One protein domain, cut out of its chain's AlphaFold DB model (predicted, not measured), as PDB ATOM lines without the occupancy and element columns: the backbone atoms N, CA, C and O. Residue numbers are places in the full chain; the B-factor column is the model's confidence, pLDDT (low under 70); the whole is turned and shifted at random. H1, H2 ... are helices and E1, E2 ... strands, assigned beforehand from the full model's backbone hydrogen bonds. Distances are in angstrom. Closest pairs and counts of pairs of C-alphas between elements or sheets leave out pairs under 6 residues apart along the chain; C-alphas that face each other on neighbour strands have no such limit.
ATOM      1  N   LYS A  28     103.579 -17.399  94.119       75.00
ATOM      2  CA  LYS A  28     104.969 -17.901  94.054       75.00
ATOM      3  C   LYS A  28     105.779 -17.275  92.907       75.00
ATOM      4  O   LYS A  28     106.988 -17.088  93.000       75.00
ATOM      5  N   GLY A  29     105.105 -16.897  91.822       75.94
ATOM      6  CA  GLY A  29     105.712 -16.176  90.705       75.94
ATOM      7  C   GLY A  29     106.212 -14.774  91.078       75.94
ATOM      8  O   GLY A  29     107.143 -14.282  90.448       75.94
ATOM      9  N   ARG A  30     105.662 -14.136  92.121       83.62
ATOM     10  CA  ARG A  30     106.109 -12.820  92.601       83.62
ATOM     11  C   ARG A  30     107.552 -12.865  93.102       83.62
ATOM     12  O   ARG A  30     108.332 -11.975  92.760       83.62
ATOM     13  N   GLU A  31     107.904 -13.890  93.875       83.62
ATOM     14  CA  GLU A  31     109.265 -14.091  94.387       83.62
ATOM     15  C   GLU A  31     110.249 -14.403  93.266       83.62
ATOM     16  O   GLU A  31     111.330 -13.818  93.209       83.62
ATOM     17  N   ILE A  32     109.847 -15.271  92.332       81.44
ATOM     18  CA  ILE A  32     110.635 -15.596  91.140       81.44
ATOM     19  C   ILE A  32     110.923 -14.319  90.350       81.44
ATOM     20  O   ILE A  32     112.077 -14.020  90.059       81.44
ATOM     21  N   LEU A  33     109.899 -13.506  90.081       81.94
ATOM     22  CA  LEU A  33     110.071 -12.238  89.378       81.94
ATOM     23  C   LEU A  33     110.919 -11.232  90.169       81.94
ATOM     24  O   LEU A  33     111.663 -10.484  89.547       81.94
ATOM     25  N   LYS A  34     110.870 -11.226  91.512       85.94
ATOM     26  CA  LYS A  34     111.757 -10.389  92.347       85.94
ATOM     27  C   LYS A  34     113.224 -10.799  92.181       85.94
ATOM     28  O   LYS A  34     114.077  -9.942  91.976       85.94
ATOM     29  N   LYS A  35     113.515 -12.103  92.227       85.75
ATOM     30  CA  LYS A  35     114.874 -12.637  92.031       85.75
ATOM     31  C   LYS A  35     115.380 -12.391  90.605       85.75
ATOM     32  O   LYS A  35     116.537 -12.020  90.431       85.75
ATOM     33  N   LEU A  36     114.516 -12.562  89.599       82.62
ATOM     34  CA  LEU A  36     114.837 -12.262  88.200       82.62
ATOM     35  C   LEU A  36     115.119 -10.769  88.012       82.62
ATOM     36  O   LEU A  36     116.123 -10.437  87.395       82.62
ATOM     37  N   GLN A  37     114.300  -9.882  88.587       85.69
ATOM     38  CA  GLN A  37     114.555  -8.441  88.572       85.69
ATOM     39  C   GLN A  37     115.944  -8.117  89.132       85.69
ATOM     40  O   GLN A  37     116.721  -7.471  88.440       85.69
ATOM     41  N   GLY A  38     116.291  -8.613  90.324       86.44
ATOM     42  CA  GLY A  38     117.607  -8.341  90.911       86.44
ATOM     43  C   GLY A  38     118.769  -8.883  90.066       86.44
ATOM     44  O   GLY A  38     119.831  -8.275  90.008       86.44
ATOM     45  N   ALA A  39     118.579 -10.008  89.368       85.62
ATOM     46  CA  ALA A  39     119.571 -10.514  88.419       85.62
ATOM     47  C   ALA A  39     119.696  -9.622  87.170       85.62
ATOM     48  O   ALA A  39     120.803  -9.433  86.673       85.62
ATOM     49  N   VAL A  40     118.583  -9.074  86.674       83.88
ATOM     50  CA  VAL A  40     118.574  -8.133  85.545       83.88
ATOM     51  C   VAL A  40     119.246  -6.815  85.927       83.88
ATOM     52  O   VAL A  40     120.110  -6.365  85.184       83.88
ATOM     53  N   GLU A  41     118.901  -6.233  87.078       85.44
ATOM     54  CA  GLU A  41     119.503  -4.990  87.590       85.44
ATOM     55  C   GLU A  41     121.030  -5.129  87.709       85.44
ATOM     56  O   GLU A  41     121.758  -4.327  87.137       85.44
ATOM     57  N   LYS A  42     121.529  -6.230  88.293       87.44
ATOM     58  CA  LYS A  42     122.978  -6.506  88.356       87.44
ATOM     59  C   LYS A  42     123.644  -6.544  86.983       87.44
ATOM     60  O   LYS A  42     124.717  -5.981  86.797       87.44
ATOM     61  N   VAL A  43     123.024  -7.220  86.014       84.44
ATOM     62  CA  VAL A  43     123.578  -7.294  84.655       84.44
ATOM     63  C   VAL A  43     123.601  -5.917  84.002       84.44
ATOM     64  O   VAL A  43     124.575  -5.602  83.324       84.44
ATOM     65  N   LEU A  44     122.540  -5.128  84.176       82.94
ATOM     66  CA  LEU A  44     122.450  -3.769  83.658       82.94
ATOM     67  C   LEU A  44     123.576  -2.891  84.211       82.94
ATOM     68  O   LEU A  44     124.307  -2.299  83.418       82.94
ATOM     69  N   ASP A  45     123.785  -2.908  85.526       85.31
ATOM     70  CA  ASP A  45     124.857  -2.152  86.177       85.31
ATOM     71  C   ASP A  45     126.237  -2.573  85.640       85.31
ATOM     72  O   ASP A  45     127.037  -1.730  85.233       85.31
ATOM     73  N   GLU A  46     126.489  -3.883  85.510       84.25
ATOM     74  CA  GLU A  46     127.737  -4.425  84.947       84.25
ATOM     75  C   GLU A  46     128.014  -3.993  83.496       84.25
ATOM     76  O   GLU A  46     129.163  -4.034  83.041       84.25
ATOM     77  N   VAL A  47     126.977  -3.678  82.716       80.94
ATOM     78  CA  VAL A  47     127.133  -3.206  81.330       80.94
ATOM     79  C   VAL A  47     126.999  -1.689  81.198       80.94
ATOM     80  O   VAL A  47     127.082  -1.174  80.082       80.94
ATOM     81  N   GLY A  48     126.830  -0.972  82.312       81.19
ATOM     82  CA  GLY A  48     126.629   0.474  82.331       81.19
ATOM     83  C   GLY A  48     125.311   0.898  81.680       81.19
ATOM     84  O   GLY A  48     125.273   1.911  80.976       81.19
ATOM     85  N   CYS A  49     124.264   0.095  81.854       81.25
ATOM     86  CA  CYS A  49     122.903   0.410  81.443       81.25
ATOM     87  C   CYS A  49     122.007   0.554  82.667       81.25
ATOM     88  O   CYS A  49     122.228  -0.113  83.667       81.25
ATOM     89  N   HIS A  50     120.947   1.349  82.563       81.31
ATOM     90  CA  HIS A  50     119.900   1.414  83.580       81.31
ATOM     91  C   HIS A  50     118.530   1.569  82.907       81.31
ATOM     92  O   HIS A  50     118.427   2.063  81.779       81.31
ATOM     93  N   TYR A  51     117.470   1.129  83.587       75.00
ATOM     94  CA  TYR A  51     116.105   1.455  83.178       75.00
ATOM     95  C   TYR A  51     115.767   2.863  83.649       75.00
ATOM     96  O   TYR A  51     115.892   3.164  84.832       75.00
ATOM     97  N   ILE A  52     115.293   3.700  82.733       72.12
ATOM     98  CA  ILE A  52     114.720   5.001  83.062       72.12
ATOM     99  C   ILE A  52     113.254   5.038  82.653       72.12
ATOM    100  O   ILE A  52     112.835   4.417  81.668       72.12
ATOM    101  N   GLN A  53     112.465   5.795  83.405       67.62
ATOM    102  CA  GLN A  53     111.143   6.200  82.962       67.62
ATOM    103  C   GLN A  53     111.330   7.344  81.962       67.62
ATOM    104  O   GLN A  53     111.769   8.423  82.350       67.62
ATOM    105  N   ALA A  54     111.058   7.124  80.672       59.06
ATOM    106  CA  ALA A  54     111.099   8.236  79.727       59.06
ATOM    107  C   ALA A  54     109.972   9.230  80.049       59.06
ATOM    108  O   ALA A  54     108.900   8.826  80.505       59.06
ATOM    109  N   GLN A  55     110.179  10.515  79.747       49.88
ATOM    110  CA  GLN A  55     109.156  11.563  79.899       49.88
ATOM    111  C   GLN A  55     107.853  11.232  79.146       49.88
ATOM    112  O   GLN A  55     106.773  11.641  79.555       49.88
ATOM    113  N   THR A  56     107.928  10.401  78.101       51.97
ATOM    114  CA  THR A  56     106.778   9.892  77.334       51.97
ATOM    115  C   THR A  56     106.040   8.723  78.010       51.97
ATOM    116  O   THR A  56     105.191   8.079  77.393       51.97
ATOM    117  N   GLY A  57     106.379   8.386  79.260       59.09
ATOM    118  CA  GLY A  57     105.754   7.313  80.041       59.09
ATOM    119  C   GLY A  57     106.125   5.892  79.603       59.09
ATOM    120  O   GLY A  57     105.622   4.923  80.175       59.09
ATOM    121  N   THR A  58     107.000   5.738  78.605       54.62
ATOM    122  CA  THR A  58     107.488   4.429  78.157       54.62
ATOM    123  C   THR A  58     108.853   4.142  78.786       54.62
ATOM    124  O   THR A  58     109.771   4.944  78.626       54.62
ATOM    125  N   PRO A  59     109.025   3.017  79.501       62.34
ATOM    126  CA  PRO A  59     110.330   2.608  80.006       62.34
ATOM    127  C   PRO A  59     111.358   2.518  78.877       62.34
ATOM    128  O   PRO A  59     111.081   1.918  77.840       62.34
ATOM    129  N   ALA A  60     112.550   3.067  79.085       65.81
ATOM    130  CA  ALA A  60     113.670   2.934  78.161       65.81
ATOM    131  C   ALA A  60     114.875   2.335  78.891       65.81
ATOM    132  O   ALA A  60     115.133   2.652  80.051       65.81
ATOM    133  N   VAL A  61     115.619   1.464  78.207       71.81
ATOM    134  CA  VAL A  61     116.964   1.084  78.653       71.81
ATOM    135  C   VAL A  61     117.920   2.112  78.078       71.81
ATOM    136  O   VAL A  61     118.043   2.214  76.858       71.81
ATOM    137  N   VAL A  62     118.601   2.854  78.943       71.62
ATOM    138  CA  VAL A  62     119.665   3.769  78.529       71.62
ATOM    139  C   VAL A  62     120.995   3.150  78.909       71.62
ATOM    140  O   VAL A  62     121.210   2.764  80.055       71.62
ATOM    141  N   CYS A  63     121.876   3.026  77.922       73.56
ATOM    142  CA  CYS A  63     123.204   2.452  78.068       73.56
ATOM    143  C   CYS A  63     124.255   3.518  77.775       73.56
ATOM    144  O   CYS A  63     124.148   4.226  76.777       73.56
ATOM    145  N   LYS A  64     125.312   3.585  78.591       68.38
ATOM    146  CA  LYS A  64     126.414   4.545  78.413       68.38
ATOM    147  C   LYS A  64     127.234   4.323  77.127       68.38
ATOM    148  O   LYS A  64     128.035   5.181  76.776       68.38
ATOM    149  N   LYS A  65     127.093   3.183  76.429       58.88
ATOM    150  CA  LYS A  65     127.860   2.844  75.208       58.88
ATOM    151  C   LYS A  65     126.971   2.153  74.150       58.88
ATOM    152  O   LYS A  65     126.026   1.454  74.500       58.88
ATOM    153  N   GLY A  66     127.278   2.374  72.862       56.31
ATOM    154  CA  GLY A  66     126.454   2.014  71.686       56.31
ATOM    155  C   GLY A  66     126.197   0.514  71.433       56.31
ATOM    156  O   GLY A  66     126.484  -0.333  72.270       56.31
ATOM    157  N   ALA A  67     125.667   0.162  70.251       56.28
ATOM    158  CA  ALA A  67     125.037  -1.134  69.909       56.28
ATOM    159  C   ALA A  67     125.742  -2.436  70.374       56.28
ATOM    160  O   ALA A  67     125.063  -3.428  70.648       56.28
ATOM    161  N   LYS A  68     127.077  -2.454  70.527       64.81
ATOM    162  CA  LYS A  68     127.833  -3.595  71.097       64.81
ATOM    163  C   LYS A  68     127.401  -3.942  72.534       64.81
ATOM    164  O   LYS A  68     127.487  -5.102  72.939       64.81
ATOM    165  N   VAL A  69     126.902  -2.965  73.290       70.88
ATOM    166  CA  VAL A  69     126.390  -3.161  74.652       70.88
ATOM    167  C   VAL A  69     125.103  -3.971  74.663       70.88
ATOM    168  O   VAL A  69     124.953  -4.825  75.529       70.88
ATOM    169  N   ILE A  70     124.216  -3.789  73.683       65.56
ATOM    170  CA  ILE A  70     122.920  -4.483  73.635       65.56
ATOM    171  C   ILE A  70     123.122  -5.993  73.476       65.56
ATOM    172  O   ILE A  70     122.547  -6.776  74.225       65.56
ATOM    173  N   HIS A  71     124.010  -6.417  72.573       69.31
ATOM    174  CA  HIS A  71     124.295  -7.843  72.393       69.31
ATOM    175  C   HIS A  71     124.952  -8.465  73.640       69.31
ATOM    176  O   HIS A  71     124.603  -9.571  74.062       69.31
ATOM    177  N   LYS A  72     125.880  -7.736  74.277       78.31
ATOM    178  CA  LYS A  72     126.513  -8.160  75.536       78.31
ATOM    179  C   LYS A  72     125.489  -8.253  76.671       78.31
ATOM    180  O   LYS A  72     125.533  -9.214  77.440       78.31
ATOM    181  N   LEU A  73     124.563  -7.297  76.742       76.12
ATOM    182  CA  LEU A  73     123.454  -7.251  77.691       76.12
ATOM    183  C   LEU A  73     122.537  -8.461  77.512       76.12
ATOM    184  O   LEU A  73     122.328  -9.195  78.471       76.12
ATOM    185  N   GLU A  74     122.055  -8.735  76.300       73.94
ATOM    186  CA  GLU A  74     121.213  -9.906  76.021       73.94
ATOM    187  C   GLU A  74     121.908 -11.213  76.408       73.94
ATOM    188  O   GLU A  74     121.310 -12.066  77.067       73.94
ATOM    189  N   LYS A  75     123.186 -11.378  76.042       80.06
ATOM    190  CA  LYS A  75     123.965 -12.577  76.377       80.06
ATOM    191  C   LYS A  75     124.117 -12.747  77.890       80.06
ATOM    192  O   LYS A  75     123.840 -13.831  78.408       80.06
ATOM    193  N   LYS A  76     124.523 -11.692  78.606       81.75
ATOM    194  CA  LYS A  76     124.684 -11.717  80.068       81.75
ATOM    195  C   LYS A  76     123.355 -11.934  80.783       81.75
ATOM    196  O   LYS A  76     123.292 -12.736  81.708       81.75
ATOM    197  N   MET A  77     122.291 -11.286  80.321       79.06
ATOM    198  CA  MET A  77     120.953 -11.414  80.883       79.06
ATOM    199  C   MET A  77     120.429 -12.839  80.701       79.06
ATOM    200  O   MET A  77     120.054 -13.481  81.677       79.06
ATOM    201  N   ASN A  78     120.534 -13.404  79.495       76.75
ATOM    202  CA  ASN A  78     120.200 -14.807  79.249       76.75
ATOM    203  C   ASN A  78     121.004 -15.762  80.147       76.75
ATOM    204  O   ASN A  78     120.444 -16.713  80.694       76.75
ATOM    205  N   ALA A  79     122.305 -15.523  80.327       80.75
ATOM    206  CA  ALA A  79     123.153 -16.348  81.185       80.75
ATOM    207  C   ALA A  79     122.772 -16.237  82.672       80.75
ATOM    208  O   ALA A  79     122.614 -17.260  83.343       80.75
ATOM    209  N   ALA A  80     122.574 -15.018  83.181       79.56
ATOM    210  CA  ALA A  80     122.184 -14.753  84.563       79.56
ATOM    211  C   ALA A  80     120.827 -15.382  84.887       79.56
ATOM    212  O   ALA A  80     120.678 -16.060  85.907       79.56
ATOM    213  N   LEU A  81     119.860 -15.239  83.980       74.50
ATOM    214  CA  LEU A  81     118.528 -15.799  84.155       74.50
ATOM    215  C   LEU A  81     118.574 -17.324  84.070       74.50
ATOM    216  O   LEU A  81     118.041 -17.972  84.959       74.50
ATOM    217  N   ARG A  82     119.311 -17.928  83.121       77.56
ATOM    218  CA  ARG A  82     119.547 -19.389  83.096       77.56
ATOM    219  C   ARG A  82     120.214 -19.904  84.373       77.56
ATOM    220  O   ARG A  82     119.853 -20.974  84.858       77.56
ATOM    221  N   LYS A  83     121.180 -19.171  84.936       83.31
ATOM    222  CA  LYS A  83     121.835 -19.535  86.204       83.31
ATOM    223  C   LYS A  83     120.840 -19.481  87.364       83.31
ATOM    224  O   LYS A  83     120.791 -20.417  88.161       83.31
ATOM    225  N   LEU A  84     120.022 -18.431  87.432       78.50
ATOM    226  CA  LEU A  84     118.948 -18.321  88.416       78.50
ATOM    227  C   LEU A  84     117.926 -19.454  88.243       78.50
ATOM    228  O   LEU A  84     117.559 -20.086  89.229       78.50
ATOM    229  N   TRP A  85     117.535 -19.767  87.004       73.00
ATOM    230  CA  TRP A  85     116.645 -20.879  86.662       73.00
ATOM    231  C   TRP A  85     117.170 -22.202  87.199       73.00
ATOM    232  O   TRP A  85     116.470 -22.871  87.955       73.00
ATOM    233  N   LYS A  86     118.426 -22.544  86.889       76.50
ATOM    234  CA  LYS A  86     119.069 -23.765  87.391       76.50
ATOM    235  C   LYS A  86     119.058 -23.833  88.921       76.50
ATOM    236  O   LYS A  86     118.793 -24.895  89.468       76.50
ATOM    237  N   LYS A  87     119.300 -22.714  89.616       79.00
ATOM    238  CA  LYS A  87     119.233 -22.659  91.088       79.00
ATOM    239  C   LYS A  87     117.810 -22.859  91.619       79.00
ATOM    240  O   LYS A  87     117.620 -23.588  92.582       79.00
ATOM    241  N   MET A  88     116.811 -22.239  90.990       71.50
ATOM    242  CA  MET A  88     115.410 -22.354  91.414       71.50
ATOM    243  C   MET A  88     114.846 -23.762  91.205       71.50
ATOM    244  O   MET A  88     114.037 -24.211  92.009       71.50
ATOM    245  N   VAL A  89     115.289 -24.461  90.157       67.25
ATOM    246  CA  VAL A  89     114.884 -25.849  89.883       67.25
ATOM    247  C   VAL A  89     115.493 -26.833  90.889       67.25
ATOM    248  O   VAL A  89     114.850 -27.823  91.210       67.25
ATOM    249  N   LYS A  90     116.691 -26.559  91.426       65.25
ATOM    250  CA  LYS A  90     117.370 -27.447  92.389       65.25
ATOM    251  C   LYS A  90     116.795 -27.409  93.815       65.25
ATOM    252  O   LYS A  90     116.978 -28.374  94.541       65.25
ATOM    253  N   ASN A  91     116.089 -26.339  94.203       55.53
ATOM    254  CA  ASN A  91     115.717 -26.079  95.607       55.53
ATOM    255  C   ASN A  91     114.191 -26.001  95.864       55.53
ATOM    256  O   ASN A  91     113.771 -25.354  96.823       55.53
ATOM    257  N   SER A  92     113.317 -26.561  95.011       47.03
ATOM    258  CA  SER A  92     111.859 -26.482  95.244       47.03
ATOM    259  C   SER A  92     111.031 -27.556  94.526       47.03
ATOM    260  O   SER A  92     111.409 -28.013  93.452       47.03
ATOM    261  N   TRP A  93     109.834 -27.845  95.068       38.69
ATOM    262  CA  TRP A  93     108.774 -28.782  94.617       38.69
ATOM    263  C   TRP A  93     108.257 -28.610  93.168       38.69
ATOM    264  O   TRP A  93     107.279 -29.232  92.750       38.69
ATOM    265  N   ALA A  94     108.863 -27.723  92.382       44.62
ATOM    266  CA  ALA A  94     108.530 -27.494  90.989       44.62
ATOM    267  C   ALA A  94     109.258 -28.507  90.091       44.62
ATOM    268  O   ALA A  94     110.034 -28.125  89.219       44.62
ATOM    269  N   THR A  95     108.929 -29.796  90.221       44.66
ATOM    270  CA  THR A  95     109.342 -30.871  89.287       44.66
ATOM    271  C   THR A  95     108.898 -30.578  87.839       44.66
ATOM    272  O   THR A  95     109.308 -31.224  86.880       44.66
ATOM    273  N   ILE A  96     108.099 -29.519  87.649       55.31
ATOM    274  CA  ILE A  96     107.869 -28.839  86.379       55.31
ATOM    275  C   ILE A  96     108.185 -27.340  86.553       55.31
ATOM    276  O   ILE A  96     107.289 -26.497  86.625       55.31
ATOM    277  N   GLY A  97     109.476 -27.024  86.680       63.59
ATOM    278  CA  GLY A  97     110.000 -25.676  86.910       63.59
ATOM    279  C   GLY A  97     109.588 -24.672  85.834       63.59
ATOM    280  O   GLY A  97     109.077 -25.062  84.773       63.59
ATOM    281  N   PRO A  98     109.772 -23.364  86.080       71.88
ATOM    282  CA  PRO A  98     109.336 -22.384  85.113       71.88
ATOM    283  C   PRO A  98     110.203 -22.472  83.860       71.88
ATOM    284  O   PRO A  98     111.403 -22.732  83.909       71.88
ATOM    285  N   ARG A  99     109.539 -22.336  82.723       85.88
ATOM    286  CA  ARG A  99     110.077 -22.578  81.394       85.88
ATOM    287  C   ARG A  99     110.351 -21.260  80.704       85.88
ATOM    288  O   ARG A  99     109.670 -20.265  80.951       85.88
ATOM    289  N   ASP A 100     111.290 -21.292  79.779       86.25
ATOM    290  CA  ASP A 100     111.595 -20.135  78.959       86.25
ATOM    291  C   ASP A 100     110.390 -19.765  78.086       86.25
ATOM    292  O   ASP A 100     109.948 -20.533  77.230       86.25
ATOM    293  N   LEU A 101     109.863 -18.559  78.282       90.88
ATOM    294  CA  LEU A 101     108.934 -17.938  77.350       90.88
ATOM    295  C   LEU A 101     109.756 -17.237  76.270       90.88
ATOM    296  O   LEU A 101     110.129 -16.073  76.403       90.88
ATOM    297  N   GLN A 102     110.093 -17.986  75.225       89.00
ATOM    298  CA  GLN A 102     110.833 -17.459  74.083       89.00
ATOM    299  C   GLN A 102     109.923 -16.609  73.193       89.00
ATOM    300  O   GLN A 102     108.823 -17.038  72.831       89.00
ATOM    301  N   TRP A 103     110.400 -15.422  72.828       88.56
ATOM    302  CA  TRP A 103     109.695 -14.527  71.917       88.56
ATOM    303  C   TRP A 103     109.556 -15.148  70.525       88.56
ATOM    304  O   TRP A 103     110.472 -15.811  70.039       88.56
ATOM    305  N   ASP A 104     108.388 -14.958  69.914       88.62
ATOM    306  CA  ASP A 104     108.008 -15.416  68.573       88.62
ATOM    307  C   ASP A 104     108.150 -16.933  68.342       88.62
ATOM    308  O   ASP A 104     108.104 -17.413  67.209       88.62
ATOM    309  N   LYS A 105     108.264 -17.714  69.423       90.12
ATOM    310  CA  LYS A 105     108.333 -19.174  69.384       90.12
ATOM    311  C   LYS A 105     107.116 -19.814  70.034       90.12
ATOM    312  O   LYS A 105     106.534 -19.306  70.996       90.12
ATOM    313  N   THR A 106     106.751 -20.973  69.502       93.56
ATOM    314  CA  THR A 106     105.647 -21.779  70.013       93.56
ATOM    315  C   THR A 106     106.160 -22.785  71.029       93.56
ATOM    316  O   THR A 106     106.976 -23.646  70.717       93.56
ATOM    317  N   ASN A 107     105.627 -22.704  72.241       92.38
ATOM    318  CA  ASN A 107     105.837 -23.667  73.307       92.38
ATOM    319  C   ASN A 107     104.652 -24.627  73.358       92.38
ATOM    320  O   ASN A 107     103.540 -24.225  73.703       92.38
ATOM    321  N   SER A 108     104.878 -25.897  73.042       95.69
ATOM    322  CA  SER A 108     103.874 -26.946  73.197       95.69
ATOM    323  C   SER A 108     104.033 -27.679  74.526       95.69
ATOM    324  O   SER A 108     105.120 -27.769  75.101       95.69
ATOM    325  N   GLY A 109     102.940 -28.237  75.035       94.38
ATOM    326  CA  GLY A 109     103.018 -29.134  76.178       94.38
ATOM    327  C   GLY A 109     101.681 -29.717  76.592       94.38
ATOM    328  O   GLY A 109     100.641 -29.433  76.000       94.38
ATOM    329  N   THR A 110     101.738 -30.520  77.650       95.31
ATOM    330  CA  THR A 110     100.578 -31.181  78.249       95.31
ATOM    331  C   THR A 110     100.560 -30.908  79.748       95.31
ATOM    332  O   THR A 110     101.573 -31.107  80.426       95.31
ATOM    333  N   LEU A 111      99.431 -30.439  80.279       93.12
ATOM    334  CA  LEU A 111      99.146 -30.474  81.716       93.12
ATOM    335  C   LEU A 111      98.417 -31.779  82.019       93.12
ATOM    336  O   LEU A 111      97.499 -32.138  81.282       93.12
ATOM    337  N   VAL A 112      98.813 -32.465  83.084       91.94
ATOM    338  CA  VAL A 112      98.164 -33.690  83.562       91.94
ATOM    339  C   VAL A 112      97.666 -33.429  84.978       91.94
ATOM    340  O   VAL A 112      98.402 -32.876  85.798       91.94
ATOM    341  N   GLY A 113      96.413 -33.788  85.257       90.44
ATOM    342  CA  GLY A 113      95.847 -33.633  86.592       90.44
ATOM    343  C   GLY A 113      95.738 -32.162  87.023       90.44
ATOM    344  O   GLY A 113      95.313 -31.282  86.267       90.44
ATOM    345  N   LEU A 114      96.168 -31.894  88.256       91.25
ATOM    346  CA  LEU A 114      96.239 -30.549  88.845       91.25
ATOM    347  C   LEU A 114      97.596 -29.858  88.621       91.25
ATOM    348  O   LEU A 114      97.844 -28.780  89.169       91.25
ATOM    349  N   GLY A 115      98.472 -30.469  87.815       88.25
ATOM    350  CA  GLY A 115      99.817 -29.972  87.548       88.25
ATOM    351  C   GLY A 115      99.827 -28.574  86.923       88.25
ATOM    352  O   GLY A 115      98.938 -28.194  86.154       88.25
ATOM    353  N   GLY A 116     100.861 -27.804  87.255       89.31
ATOM    354  CA  GLY A 116     101.094 -26.461  86.734       89.31
ATOM    355  C   GLY A 116     102.304 -26.395  85.808       89.31
ATOM    356  O   GLY A 116     103.223 -27.204  85.896       89.31
ATOM    357  N   ARG A 117     102.304 -25.408  84.915       89.88
ATOM    358  CA  ARG A 117     103.459 -24.992  84.118       89.88
ATOM    359  C   ARG A 117     103.544 -23.482  84.145       89.88
ATOM    360  O   ARG A 117     102.594 -22.794  83.781       89.88
ATOM    361  N   MET A 118     104.688 -22.972  84.559       89.44
ATOM    362  CA  MET A 118     104.981 -21.550  84.523       89.44
ATOM    363  C   MET A 118     105.922 -21.280  83.358       89.44
ATOM    364  O   MET A 118     106.819 -22.071  83.095       89.44
ATOM    365  N   PHE A 119     105.700 -20.185  82.653       91.88
ATOM    366  CA  PHE A 119     106.554 -19.694  81.586       91.88
ATOM    367  C   PHE A 119     106.962 -18.278  81.929       91.88
ATOM    368  O   PHE A 119     106.109 -17.490  82.331       91.88
ATOM    369  N   VAL A 120     108.234 -17.948  81.781       89.88
ATOM    370  CA  VAL A 120     108.753 -16.623  82.109       89.88
ATOM    371  C   VAL A 120     109.677 -16.160  81.002       89.88
ATOM    372  O   VAL A 120     110.489 -16.933  80.496       89.88
ATOM    373  N   ALA A 121     109.521 -14.905  80.602       90.06
ATOM    374  CA  ALA A 121     110.331 -14.306  79.559       90.06
ATOM    375  C   ALA A 121     111.821 -14.383  79.906       90.06
ATOM    376  O   ALA A 121     112.229 -14.065  81.025       90.06
ATOM    377  N   GLN A 122     112.625 -14.798  78.926       81.44
ATOM    378  CA  GLN A 122     114.082 -14.872  79.062       81.44
ATOM    379  C   GLN A 122     114.728 -13.496  79.201       81.44
ATOM    380  O   GLN A 122     115.879 -13.406  79.594       81.44
ATOM    381  N   THR A 123     114.017 -12.433  78.847       81.69
ATOM    382  CA  THR A 123     114.459 -11.051  78.978       81.69
ATOM    383  C   THR A 123     113.234 -10.191  79.271       81.69
ATOM    384  O   THR A 123     112.112 -10.585  78.930       81.69
ATOM    385  N   PRO A 124     113.402  -8.993  79.838       86.06
ATOM    386  CA  PRO A 124     112.368  -7.975  79.771       86.06
ATOM    387  C   PRO A 124     111.989  -7.725  78.309       86.06
ATOM    388  O   PRO A 124     112.820  -7.869  77.403       86.06
ATOM    389  N   SER A 125     110.727  -7.388  78.067       87.06
ATOM    390  CA  SER A 125     110.286  -7.056  76.715       87.06
ATOM    391  C   SER A 125     110.968  -5.770  76.242       87.06
ATOM    392  O   SER A 125     111.099  -4.808  76.997       87.06
ATOM    393  N   HIS A 126     111.397  -5.770  74.983       82.88
ATOM    394  CA  HIS A 126     111.875  -4.590  74.257       82.88
ATOM    395  C   HIS A 126     110.782  -3.991  73.364       82.88
ATOM    396  O   HIS A 126     110.971  -2.930  72.781       82.88
ATOM    397  N   GLU A 127     109.636  -4.664  73.266       83.69
ATOM    398  CA  GLU A 127     108.533  -4.257  72.410       83.69
ATOM    399  C   GLU A 127     107.450  -3.537  73.201       83.69
ATOM    400  O   GLU A 127     107.155  -3.886  74.351       83.69
ATOM    401  N   GLN A 128     106.805  -2.563  72.555       86.25
ATOM    402  CA  GLN A 128     105.690  -1.824  73.149       86.25
ATOM    403  C   GLN A 128     104.474  -2.717  73.369       86.25
ATOM    404  O   GLN A 128     103.724  -2.519  74.328       86.25
ATOM    405  N   THR A 129     104.266  -3.699  72.493       90.75
ATOM    406  CA  THR A 129     103.070  -4.537  72.505       90.75
ATOM    407  C   THR A 129     103.408  -6.009  72.385       90.75
ATOM    408  O   THR A 129     103.755  -6.485  71.312       90.75
ATOM    409  N   ILE A 130     103.182  -6.769  73.452       93.69
ATOM    410  CA  ILE A 130     103.337  -8.225  73.423       93.69
ATOM    411  C   ILE A 130     101.967  -8.883  73.392       93.69
ATOM    412  O   ILE A 130     101.113  -8.625  74.234       93.69
ATOM    413  N   THR A 131     101.752  -9.782  72.440       96.19
ATOM    414  CA  THR A 131     100.568 -10.636  72.392       96.19
ATOM    415  C   THR A 131     100.900 -12.019  72.927       96.19
ATOM    416  O   THR A 131     101.750 -12.719  72.383       96.19
ATOM    417  N   ILE A 132     100.157 -12.450  73.944       97.19
ATOM    418  CA  ILE A 132     100.149 -13.826  74.433       97.19
ATOM    419  C   ILE A 132      99.000 -14.571  73.756       97.19
ATOM    420  O   ILE A 132      97.845 -14.146  73.838       97.19
ATOM    421  N   LYS A 133      99.305 -15.685  73.091       97.38
ATOM    422  CA  LYS A 133      98.317 -16.586  72.488       97.38
ATOM    423  C   LYS A 133      98.448 -17.963  73.110       97.38
ATOM    424  O   LYS A 133      99.543 -18.511  73.177       97.38
ATOM    425  N   ILE A 134      97.327 -18.531  73.533       97.44
ATOM    426  CA  ILE A 134      97.261 -19.874  74.102       97.44
ATOM    427  C   ILE A 134      96.167 -20.636  73.380       97.44
ATOM    428  O   ILE A 134      95.014 -20.214  73.382       97.44
ATOM    429  N   LYS A 135      96.513 -21.759  72.761       97.44
ATOM    430  CA  LYS A 135      95.564 -22.636  72.077       97.44
ATOM    431  C   LYS A 135      95.517 -23.968  72.798       97.44
ATOM    432  O   LYS A 135      96.528 -24.655  72.867       97.44
ATOM    433  N   LYS A 136      94.338 -24.353  73.273       97.25
ATOM    434  CA  LYS A 136      94.009 -25.739  73.584       97.25
ATOM    435  C   LYS A 136      93.746 -26.448  72.262       97.25
ATOM    436  O   LYS A 136      92.756 -26.150  71.592       97.25
ATOM    437  N   TYR A 137      94.648 -27.335  71.864       96.19
ATOM    438  CA  TYR A 137      94.501 -28.065  70.603       96.19
ATOM    439  C   TYR A 137      93.960 -29.482  70.796       96.19
ATOM    440  O   TYR A 137      93.465 -30.051  69.829       96.19
ATOM    441  N   ASP A 138      94.043 -30.019  72.019       95.94
ATOM    442  CA  ASP A 138      93.563 -31.352  72.383       95.94
ATOM    443  C   ASP A 138      93.469 -31.491  73.926       95.94
ATOM    444  O   ASP A 138      93.935 -30.636  74.691       95.94
ATOM    445  N   GLY A 139      92.871 -32.582  74.399       94.94
ATOM    446  CA  GLY A 139      92.716 -32.932  75.802       94.94
ATOM    447  C   GLY A 139      91.377 -32.488  76.391       94.94
ATOM    448  O   GLY A 139      90.788 -31.483  75.997       94.94
ATOM    449  N   ARG A 140      90.886 -33.248  77.375       95.19
ATOM    450  CA  ARG A 140      89.563 -33.046  77.990       95.19
ATOM    451  C   ARG A 140      89.594 -32.246  79.293       95.19
ATOM    452  O   ARG A 140      88.527 -31.972  79.842       95.19
ATOM    453  N   ALA A 141      90.773 -31.895  79.810       95.50
ATOM    454  CA  ALA A 141      90.904 -31.196  81.088       95.50
ATOM    455  C   ALA A 141      90.504 -29.715  81.010       95.50
ATOM    456  O   ALA A 141      90.698 -29.041  79.997       95.50
ATOM    457  N   LYS A 142      89.990 -29.209  82.133       96.00
ATOM    458  CA  LYS A 142      89.873 -27.781  82.442       96.00
ATOM    459  C   LYS A 142      91.264 -27.246  82.791       96.00
ATOM    460  O   LYS A 142      92.027 -27.919  83.486       96.00
ATOM    461  N   ALA A 143      91.577 -26.029  82.362       96.06
ATOM    462  CA  ALA A 143      92.836 -25.371  82.709       96.06
ATOM    463  C   ALA A 143      92.632 -23.880  82.971       96.06
ATOM    464  O   ALA A 143      91.784 -23.237  82.358       96.06
ATOM    465  N   GLY A 144      93.413 -23.335  83.896       95.44
ATOM    466  CA  GLY A 144      93.513 -21.911  84.163       95.44
ATOM    467  C   GLY A 144      94.776 -21.306  83.558       95.44
ATOM    468  O   GLY A 144      95.823 -21.943  83.550       95.44
ATOM    469  N   VAL A 145      94.672 -20.063  83.102       95.88
ATOM    470  CA  VAL A 145      95.766 -19.190  82.671       95.88
ATOM    471  C   VAL A 145      95.824 -17.963  83.579       95.88
ATOM    472  O   VAL A 145      94.786 -17.348  83.820       95.88
ATOM    473  N   ALA A 146      97.005 -17.568  84.038       95.19
ATOM    474  CA  ALA A 146      97.256 -16.234  84.576       95.19
ATOM    475  C   ALA A 146      98.444 -15.597  83.850       95.19
ATOM    476  O   ALA A 146      99.499 -16.217  83.726       95.19
ATOM    477  N   ILE A 147      98.261 -14.373  83.359       96.12
ATOM    478  CA  ILE A 147      99.313 -13.543  82.774       96.12
ATOM    479  C   ILE A 147      99.696 -12.495  83.806       96.12
ATOM    480  O   ILE A 147      98.850 -11.728  84.269       96.12
ATOM    481  N   CYS A 148     100.974 -12.468  84.146       94.44
ATOM    482  CA  CYS A 148     101.529 -11.657  85.210       94.44
ATOM    483  C   CYS A 148     102.748 -10.907  84.699       94.44
ATOM    484  O   CYS A 148     103.481 -11.407  83.847       94.44
ATOM    485  N   VAL A 149     102.956  -9.707  85.222       94.25
ATOM    486  CA  VAL A 149     104.092  -8.869  84.859       94.25
ATOM    487  C   VAL A 149     104.764  -8.317  86.096       94.25
ATOM    488  O   VAL A 149     104.117  -8.073  87.119       94.25
ATOM    489  N   ARG A 150     106.066  -8.100  85.972       91.44
ATOM    490  CA  ARG A 150     106.822  -7.240  86.867       91.44
ATOM    491  C   ARG A 150     107.521  -6.189  86.034       91.44
ATOM    492  O   ARG A 150     108.233  -6.528  85.092       91.44
ATOM    493  N   ASP A 151     107.240  -4.942  86.346       89.94
ATOM    494  CA  ASP A 151     107.827  -3.799  85.672       89.94
ATOM    495  C   ASP A 151     109.123  -3.425  86.396       89.94
ATOM    496  O   ASP A 151     109.185  -3.439  87.627       89.94
ATOM    497  N   LEU A 152     110.197  -3.244  85.629       85.94
ATOM    498  CA  LEU A 152     111.530  -3.001  86.178       85.94
ATOM    499  C   LEU A 152     111.743  -1.549  86.606       85.94
ATOM    500  O   LEU A 152     112.673  -1.290  87.362       85.94
ATOM    501  N   VAL A 153     110.874  -0.634  86.172       83.56
ATOM    502  CA  VAL A 153     110.892   0.765  86.596       83.56
ATOM    503  C   VAL A 153     110.137   0.910  87.911       83.56
ATOM    504  O   VAL A 153     110.728   1.261  88.929       83.56
ATOM    505  N   ASP A 154     108.840   0.581  87.923       86.12
ATOM    506  CA  ASP A 154     107.998   0.772  89.115       86.12
ATOM    507  C   ASP A 154     108.186  -0.347  90.165       86.12
ATOM    508  O   ASP A 154     107.709  -0.236  91.295       86.12
ATOM    509  N   LYS A 155     108.887  -1.432  89.800       86.25
ATOM    510  CA  LYS A 155     109.139  -2.636  90.616       86.25
ATOM    511  C   LYS A 155     107.859  -3.355  91.067       86.25
ATOM    512  O   LYS A 155     107.926  -4.273  91.896       86.25
ATOM    513  N   LYS A 156     106.692  -2.994  90.519       88.81
ATOM    514  CA  LYS A 156     105.380  -3.519  90.909       88.81
ATOM    515  C   LYS A 156     105.081  -4.818  90.183       88.81
ATOM    516  O   LYS A 156     105.288  -4.990  88.981       88.81
ATOM    517  N   PHE A 157     104.515  -5.743  90.945       90.81
ATOM    518  CA  PHE A 157     103.964  -6.985  90.432       90.81
ATOM    519  C   PHE A 157     102.472  -6.800  90.129       90.81
ATOM    520  O   PHE A 157     101.725  -6.353  90.997       90.81
ATOM    521  N   LYS A 158     102.023  -7.173  88.926       93.12
ATOM    522  CA  LYS A 158     100.616  -7.055  88.508       93.12
ATOM    523  C   LYS A 158     100.140  -8.332  87.818       93.12
ATOM    524  O   LYS A 158     100.848  -8.903  86.987       93.12
ATOM    525  N   ILE A 159      98.919  -8.762  88.128       94.12
ATOM    526  CA  ILE A 159      98.212  -9.796  87.363       94.12
ATOM    527  C   ILE A 159      97.392  -9.071  86.300       94.12
ATOM    528  O   ILE A 159      96.466  -8.342  86.629       94.12
ATOM    529  N   LEU A 160      97.739  -9.253  85.029       95.12
ATOM    530  CA  LEU A 160      97.087  -8.540  83.931       95.12
ATOM    531  C   LEU A 160      95.812  -9.228  83.458       95.12
ATOM    532  O   LEU A 160      94.840  -8.572  83.090       95.12
ATOM    533  N   LYS A 161      95.814 -10.565  83.418       96.25
ATOM    534  CA  LYS A 161      94.660 -11.321  82.929       96.25
ATOM    535  C   LYS A 161      94.611 -12.719  83.519       96.25
ATOM    536  O   LYS A 161      95.618 -13.423  83.538       96.25
ATOM    537  N   LYS A 162      93.411 -13.144  83.912       95.69
ATOM    538  CA  LYS A 162      93.074 -14.543  84.188       95.69
ATOM    539  C   LYS A 162      92.113 -15.054  83.111       95.69
ATOM    540  O   LYS A 162      91.291 -14.300  82.592       95.69
ATOM    541  N   HIS A 163      92.234 -16.326  82.755       96.12
ATOM    542  CA  HIS A 163      91.320 -17.011  81.838       96.12
ATOM    543  C   HIS A 163      91.159 -18.474  82.258       96.12
ATOM    544  O   HIS A 163      92.063 -19.043  82.869       96.12
ATOM    545  N   SER A 164      90.023 -19.100  81.948       96.69
ATOM    546  CA  SER A 164      89.803 -20.523  82.208       96.69
ATOM    547  C   SER A 164      89.263 -21.202  80.958       96.69
ATOM    548  O   SER A 164      88.173 -20.886  80.493       96.69
ATOM    549  N   PHE A 165      89.995 -22.196  80.468       95.69
ATOM    550  CA  PHE A 165      89.507 -23.101  79.439       95.69
ATOM    551  C   PHE A 165      88.524 -24.093  80.054       95.69
ATOM    552  O   PHE A 165      88.807 -24.681  81.104       95.69
ATOM    553  N   LYS A 166      87.380 -24.287  79.396       95.38
ATOM    554  CA  LYS A 166      86.361 -25.256  79.808       95.38
ATOM    555  C   LYS A 166      86.847 -26.703  79.592       95.38
ATOM    556  O   LYS A 166      87.728 -26.984  78.768       95.38
ATOM    557  N   LYS A 167      86.267 -27.621  80.371       94.62
ATOM    558  CA  LYS A 167      86.409 -29.080  80.209       94.62
ATOM    559  C   LYS A 167      85.753 -29.507  78.885       94.62
ATOM    560  O   LYS A 167      84.818 -28.853  78.447       94.62
ATOM    561  N   GLY A 168      86.224 -30.595  78.273       92.12
ATOM    562  CA  GLY A 168      85.670 -31.132  77.013       92.12
ATOM    563  C   GLY A 168      86.721 -31.282  75.912       92.12
ATOM    564  O   GLY A 168      87.842 -30.825  76.091       92.12
ATOM    565  N   SER A 169      86.396 -31.938  74.800       86.12
ATOM    566  CA  SER A 169      87.312 -32.172  73.662       86.12
ATOM    567  C   SER A 169      87.462 -30.967  72.727       86.12
ATOM    568  O   SER A 169      88.362 -30.936  71.893       86.12
ATOM    569  N   GLN A 170      86.599 -29.961  72.876       90.69
ATOM    570  CA  GLN A 170      86.575 -28.780  72.018       90.69
ATOM    571  C   GLN A 170      87.923 -28.046  72.035       90.69
ATOM    572  O   GLN A 170      88.482 -27.742  73.101       90.69
ATOM    573  N   LYS A 171      88.415 -27.735  70.831       94.56
ATOM    574  CA  LYS A 171      89.553 -26.840  70.607       94.56
ATOM    575  C   LYS A 171      89.143 -25.423  70.997       94.56
ATOM    576  O   LYS A 171      88.028 -24.997  70.721       94.56
ATOM    577  N   ALA A 172      90.045 -24.690  71.634       95.94
ATOM    578  CA  ALA A 172      89.768 -23.332  72.091       95.94
ATOM    579  C   ALA A 172      91.037 -22.480  72.057       95.94
ATOM    580  O   ALA A 172      92.145 -22.988  72.244       95.94
ATOM    581  N   SER A 173      90.882 -21.175  71.860       96.00
ATOM    582  CA  SER A 173      91.993 -20.224  71.853       96.00
ATOM    583  C   SER A 173      91.723 -19.031  72.754       96.00
ATOM    584  O   SER A 173      90.609 -18.521  72.808       96.00
ATOM    585  N   PHE A 174      92.774 -18.558  73.407       95.56
ATOM    586  CA  PHE A 174      92.808 -17.358  74.224       95.56
ATOM    587  C   PHE A 174      93.919 -16.442  73.708       95.56
ATOM    588  O   PHE A 174      95.031 -16.898  73.428       95.56
ATOM    589  N   LYS A 175      93.623 -15.149  73.584       97.00
ATOM    590  CA  LYS A 175      94.569 -14.114  73.161       97.00
ATOM    591  C   LYS A 175      94.478 -12.941  74.127       97.00
ATOM    592  O   LYS A 175      93.380 -12.517  74.478       97.00
ATOM    593  N   TYR A 176      95.624 -12.401  74.523       97.19
ATOM    594  CA  TYR A 176      95.704 -11.183  75.320       97.19
ATOM    595  C   TYR A 176      96.879 -10.326  74.860       97.19
ATOM    596  O   TYR A 176      97.982 -10.840  74.680       97.19
ATOM    597  N   THR A 177      96.642  -9.028  74.679       96.62
ATOM    598  CA  THR A 177      97.666  -8.068  74.261       96.62
ATOM    599  C   THR A 177      98.048  -7.182  75.438       96.62
ATOM    600  O   THR A 177      97.214  -6.471  75.992       96.62
ATOM    601  N   ILE A 178      99.326  -7.217  75.793       94.94
ATOM    602  CA  ILE A 178      99.955  -6.380  76.806       94.94
ATOM    603  C   ILE A 178     100.442  -5.115  76.105       94.94
ATOM    604  O   ILE A 178     101.342  -5.185  75.270       94.94
ATOM    605  N   LYS A 179      99.845  -3.968  76.436       92.44
ATOM    606  CA  LYS A 179     100.342  -2.648  76.022       92.44
ATOM    607  C   LYS A 179     101.431  -2.168  76.985       92.44
ATOM    608  O   LYS A 179     101.450  -2.572  78.151       92.44
ATOM    609  N   ASN A 180     102.306  -1.289  76.501       89.56
ATOM    610  CA  ASN A 180     103.437  -0.732  77.245       89.56
ATOM    611  C   ASN A 180     104.281  -1.849  77.873       89.56
ATOM    612  O   ASN A 180     104.480  -1.884  79.086       89.56
ATOM    613  N   ALA A 181     104.657  -2.840  77.065       91.12
ATOM    614  CA  ALA A 181     105.361  -4.023  77.542       91.12
ATOM    615  C   ALA A 181     106.863  -3.779  77.765       91.12
ATOM    616  O   ALA A 181     107.481  -4.571  78.474       91.12
ATOM    617  N   VAL A 182     107.441  -2.699  77.225       85.94
ATOM    618  CA  VAL A 182     108.872  -2.392  77.367       85.94
ATOM    619  C   VAL A 182     109.291  -2.378  78.837       85.94
ATOM    620  O   VAL A 182     108.595  -1.824  79.685       85.94
ATOM    621  N   GLY A 183     110.410  -3.035  79.150       84.06
ATOM    622  CA  GLY A 183     110.957  -3.100  80.508       84.06
ATOM    623  C   GLY A 183     110.179  -4.001  81.469       84.06
ATOM    624  O   GLY A 183     110.502  -4.048  82.652       84.06
ATOM    625  N   LYS A 184     109.181  -4.757  80.991       91.00
ATOM    626  CA  LYS A 184     108.430  -5.709  81.820       91.00
ATOM    627  C   LYS A 184     108.934  -7.129  81.625       91.00
ATOM    628  O   LYS A 184     109.077  -7.603  80.498       91.00
ATOM    629  N   ILE A 185     109.121  -7.842  82.731       91.00
ATOM    630  CA  ILE A 185     109.285  -9.296  82.728       91.00
ATOM    631  C   ILE A 185     107.887  -9.914  82.716       91.00
ATOM    632  O   ILE A 185     107.098  -9.715  83.642       91.00
ATOM    633  N   ILE A 186     107.576 -10.654  81.651       94.25
ATOM    634  CA  ILE A 186     106.267 -11.277  81.441       94.25
ATOM    635  C   ILE A 186     106.313 -12.740  81.875       94.25
ATOM    636  O   ILE A 186     107.256 -13.470  81.575       94.25
ATOM    637  N   MET A 187     105.258 -13.179  82.553       93.06
ATOM    638  CA  MET A 187     105.078 -14.544  83.019       93.06
ATOM    639  C   MET A 187     103.675 -15.050  82.686       93.06
ATOM    640  O   MET A 187     102.684 -14.336  82.841       93.06
ATOM    641  N   VAL A 188     103.587 -16.307  82.264       95.12
ATOM    642  CA  VAL A 188     102.338 -17.014  81.984       95.12
ATOM    643  C   VAL A 188     102.293 -18.274  82.834       95.12
ATOM    644  O   VAL A 188     103.123 -19.166  82.690       95.12
ATOM    645  N   HIS A 189     101.309 -18.369  83.717       93.50
ATOM    646  CA  HIS A 189     101.072 -19.553  84.531       93.50
ATOM    647  C   HIS A 189      99.866 -20.323  83.994       93.50
ATOM    648  O   HIS A 189      98.746 -19.815  83.966       93.50
ATOM    649  N   LEU A 190     100.106 -21.559  83.573       94.12
ATOM    650  CA  LEU A 190      99.103 -22.540  83.194       94.12
ATOM    651  C   LEU A 190      98.903 -23.528  84.342       94.12
ATOM    652  O   LEU A 190      99.872 -24.105  84.822       94.12
ATOM    653  N   LYS A 191      97.663 -23.769  84.763       92.75
ATOM    654  CA  LYS A 191      97.359 -24.725  85.836       92.75
ATOM    655  C   LYS A 191      96.217 -25.651  85.445       92.75
ATOM    656  O   LYS A 191      95.141 -25.179  85.080       92.75
ATOM    657  N   GLY A 192      96.449 -26.958  85.521       93.31
ATOM    658  CA  GLY A 192      95.413 -27.970  85.361       93.31
ATOM    659  C   GLY A 192      94.366 -27.857  86.469       93.31
ATOM    660  O   GLY A 192      94.682 -27.538  87.614       93.31
ATOM    661  N   LYS A 193      93.099 -28.072  86.117       92.62
ATOM    662  CA  LYS A 193      91.951 -28.029  87.040       92.62
ATOM    663  C   LYS A 193      91.082 -29.280  86.916       92.62
ATOM    664  O   LYS A 193      89.865 -29.221  87.076       92.62
ATOM    665  N   SER A 194      91.655 -30.400  86.489       92.31
ATOM    666  CA  SER A 194      90.911 -31.647  86.327       92.31
ATOM    667  C   SER A 194      91.778 -32.813  86.740       92.31
ATOM    668  O   SER A 194      92.850 -32.992  86.178       92.31
ATOM    669  N   LEU A 195      91.290 -33.619  87.676       88.06
ATOM    670  CA  LEU A 195      91.930 -34.868  88.073       88.06
ATOM    671  C   LEU A 195      91.989 -35.828  86.871       88.06
ATOM    672  O   LEU A 195      91.060 -35.863  86.060       88.06
ATOM    673  N   ALA A 196      93.118 -36.527  86.716       86.44
ATOM    674  CA  ALA A 196      93.418 -37.530  85.679       86.44
ATOM    675  C   ALA A 196      93.336 -37.101  84.192       86.44
ATOM    676  O   ALA A 196      93.772 -37.838  83.309       86.44
ATOM    677  N   LYS A 197      92.821 -35.910  83.860       92.88
ATOM    678  CA  LYS A 197      92.658 -35.467  82.463       92.88
ATOM    679  C   LYS A 197      93.853 -34.654  81.974       92.88
ATOM    680  O   LYS A 197      94.522 -33.959  82.738       92.88
ATOM    681  N   LYS A 198      94.078 -34.712  80.660       95.81
ATOM    682  CA  LYS A 198      95.141 -33.979  79.964       95.81
ATOM    683  C   LYS A 198      94.606 -32.685  79.342       95.81
ATOM    684  O   LYS A 198      93.489 -32.667  78.823       95.81
ATOM    685  N   PHE A 199      95.402 -31.620  79.374       96.25
ATOM    686  CA  PHE A 199      95.191 -30.376  78.625       96.25
ATOM    687  C   PHE A 199      96.417 -30.150  77.743       96.25
ATOM    688  O   PHE A 199      97.489 -29.836  78.267       96.25
ATOM    689  N   LYS A 200      96.282 -30.344  76.428       97.12
ATOM    690  CA  LYS A 200      97.379 -30.129  75.481       97.12
ATOM    691  C   LYS A 200      97.279 -28.731  74.884       97.12
ATOM    692  O   LYS A 200      96.213 -28.314  74.421       97.12
ATOM    693  N   TYR A 201      98.385 -27.996  74.910       97.12
ATOM    694  CA  TYR A 201      98.388 -26.580  74.562       97.12
ATOM    695  C   TYR A 201      99.558 -26.161  73.680       97.12
ATOM    696  O   TYR A 201     100.632 -26.760  73.716       97.12
ATOM    697  N   LEU A 202      99.333 -25.079  72.937       97.00
ATOM    698  CA  LEU A 202     100.355 -24.242  72.318       97.00
ATOM    699  C   LEU A 202     100.331 -22.877  73.008       97.00
ATOM    700  O   LEU A 202      99.258 -22.301  73.178       97.00
ATOM    701  N   LEU A 203     101.492 -22.367  73.392       97.00
ATOM    702  CA  LEU A 203     101.693 -21.047  73.979       97.00
ATOM    703  C   LEU A 203     102.674 -20.265  73.109       97.00
ATOM    704  O   LEU A 203     103.766 -20.743  72.828       97.00
ATOM    705  N   MET A 204     102.301 -19.054  72.720       95.75
ATOM    706  CA  MET A 204     103.152 -18.131  71.976       95.75
ATOM    707  C   MET A 204     103.141 -16.771  72.662       95.75
ATOM    708  O   MET A 204     102.094 -16.324  73.139       95.75
ATOM    709  N   ALA A 205     104.288 -16.106  72.668       94.88
ATOM    710  CA  ALA A 205     104.428 -14.722  73.090       94.88
ATOM    711  C   ALA A 205     105.277 -13.991  72.059       94.88
ATOM    712  O   ALA A 205     106.339 -14.480  71.700       94.88
ATOM    713  N   GLY A 206     104.823 -12.848  71.572       90.38
ATOM    714  CA  GLY A 206     105.547 -12.111  70.542       90.38
ATOM    715  C   GLY A 206     104.805 -10.859  70.126       90.38
ATOM    716  O   GLY A 206     103.726 -10.567  70.654       90.38
ATOM    717  N   ASP A 207     105.364 -10.123  69.175       77.00
ATOM    718  CA  ASP A 207     104.723  -8.905  68.699       77.00
ATOM    719  C   ASP A 207     103.385  -9.194  68.031       77.00
ATOM    720  O   ASP A 207     103.230 -10.144  67.260       77.00
ATOM    721  N   ALA A 208     102.416  -8.302  68.254       57.22
ATOM    722  CA  ALA A 208     101.159  -8.311  67.506       57.22
ATOM    723  C   ALA A 208     101.380  -8.189  65.981       57.22
ATOM    724  O   ALA A 208     100.514  -8.589  65.203       57.22
ATOM    725  N   GLY A 209     102.538  -7.659  65.570       50.72
ATOM    726  CA  GLY A 209     102.913  -7.350  64.194       50.72
ATOM    727  C   GLY A 209     104.064  -8.188  63.644       50.72
ATOM    728  O   GLY A 209     104.901  -7.643  62.932       50.72
ATOM    729  N   THR A 210     104.132  -9.495  63.913       50.22
ATOM    730  CA  THR A 210     105.170 -10.393  63.352       50.22
ATOM    731  C   THR A 210     105.298 -10.283  61.813       50.22
ATOM    732  O   THR A 210     106.379 -10.475  61.260       50.22
ATOM    733  N   ALA A 211     104.243  -9.840  61.115       41.75
ATOM    734  CA  ALA A 211     104.272  -9.481  59.690       41.75
ATOM    735  C   ALA A 211     105.140  -8.240  59.354       41.75
ATOM    736  O   ALA A 211     105.789  -8.196  58.310       41.75
ATOM    737  N   VAL A 212     105.213  -7.244  60.241       45.31
ATOM    738  CA  VAL A 212     105.994  -6.003  60.064       45.31
ATOM    739  C   VAL A 212     107.489  -6.244  60.309       45.31
ATOM    740  O   VAL A 212     108.332  -5.686  59.605       45.31
ATOM    741  N   LYS A 213     107.848  -7.130  61.249       49.38
ATOM    742  CA  LYS A 213     109.247  -7.536  61.485       49.38
ATOM    743  C   LYS A 213     109.831  -8.331  60.315       49.38
ATOM    744  O   LYS A 213     110.962  -8.056  59.916       49.38
ATOM    745  N   ALA A 214     109.049  -9.215  59.686       44.28
ATOM    746  CA  ALA A 214     109.465  -9.897  58.459       44.28
ATOM    747  C   ALA A 214     109.831  -8.892  57.352       44.28
ATOM    748  O   ALA A 214     110.882  -9.043  56.734       44.28
ATOM    749  N   ALA A 215     109.053  -7.813  57.186       43.00
ATOM    750  CA  ALA A 215     109.320  -6.728  56.234       43.00
ATOM    751  C   ALA A 215     110.573  -5.879  56.557       43.00
ATOM    752  O   ALA A 215     111.150  -5.277  55.650       43.00
TER     753      ALA A 215
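What this domain is: This is residues 28 to 215 of the 261 residues of an uncharacterized protein of Myxococcales bacterium (UniProt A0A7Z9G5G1). Two twisted sheets, E3 E5 E10 E7 E8 and E4 E11 E6 E9, lie face to face as a sandwich; H1 covers the first sheet on the face away from the second, and the long H2 packs on H1. A small hairpin, E1 and E2, lies near the last residues of H1, and the short H3 ends the printed part away from both sheets. The nine sandwich strands include a jelly roll, one long hairpin wound over both sheets in nested antiparallel pairs: E4 with E11, E5 with E10, E6 with E9, E7 with E8. The printed part has 188 residues, with three named helices and eleven named strands in the order H1 E1 E2 H2, E3 to E11, H3; the first sheet is mixed, the second antiparallel, the class mixed. It is compact, with a radius of gyration of the C-alphas of 17.2 A and spans of 54 by 41 by 27 A.

Where its parts are: H1, residues 28 to 46, begins at C-alpha 28 (104.969, -17.901, 94.054) and is 28.0 A long. E1 is residues 49 to 53 and E2 59 to 63. H2, residues 68 to 90, is 33.6 A long. E3 is 99 to 101, E4 106 to 112, E5 116 to 121, E6 129 to 138 at 28.5 A, E7 143 to 151, E8 157 to 165, E9 172 to 179, E10 184 to 192, and E11 198 to 207 at 29.1 A. H3, residues 210 to 215, ends at C-alpha 215 (109.320, -6.728, 56.234).

How they stand to each other: In the larger sheet E3 is parallel to E5, with N 99 and O 118 2.8 A apart, and E10 is antiparallel to E7, with N 146 and O 189 2.8 A apart. In the other sheet E11 and E6 are antiparallel, with N 133 and O 204 2.9 A apart. The parts of the two sheets that face each other are 9.6 A apart centre to centre, and the best planes of these parts are 15 degrees apart. H1 is on the larger sheet, two layers with the helix on one face, at a height over the sheet of 9.1 A and over E10 and E7. H1 and H2 touch, closest at the C-alphas of Val 43 and Met 77, 6.2 A, opposite ways at a steep tilt of 36 degrees, only just steep. H2 only grazes the larger sheet with residues 78 to 85. The hairpin E1 and E2 has N 50 and O 62 2.9 A apart; H3 is on neither sandwich sheet. Every O i to N i+4 pair is within hydrogen-bond range in H1, H2 and H3.

The domain as a whole: The C-alphas of Lys 65 and Gly 168, the two farthest apart, are 54.2 A apart. The printed part has no cut and no long link. Mean pLDDT of the printed part is 82.8; it is under 70 at residues 53 to 60, 64 to 68, 70 to 71, 89 to 97 and 208 to 215.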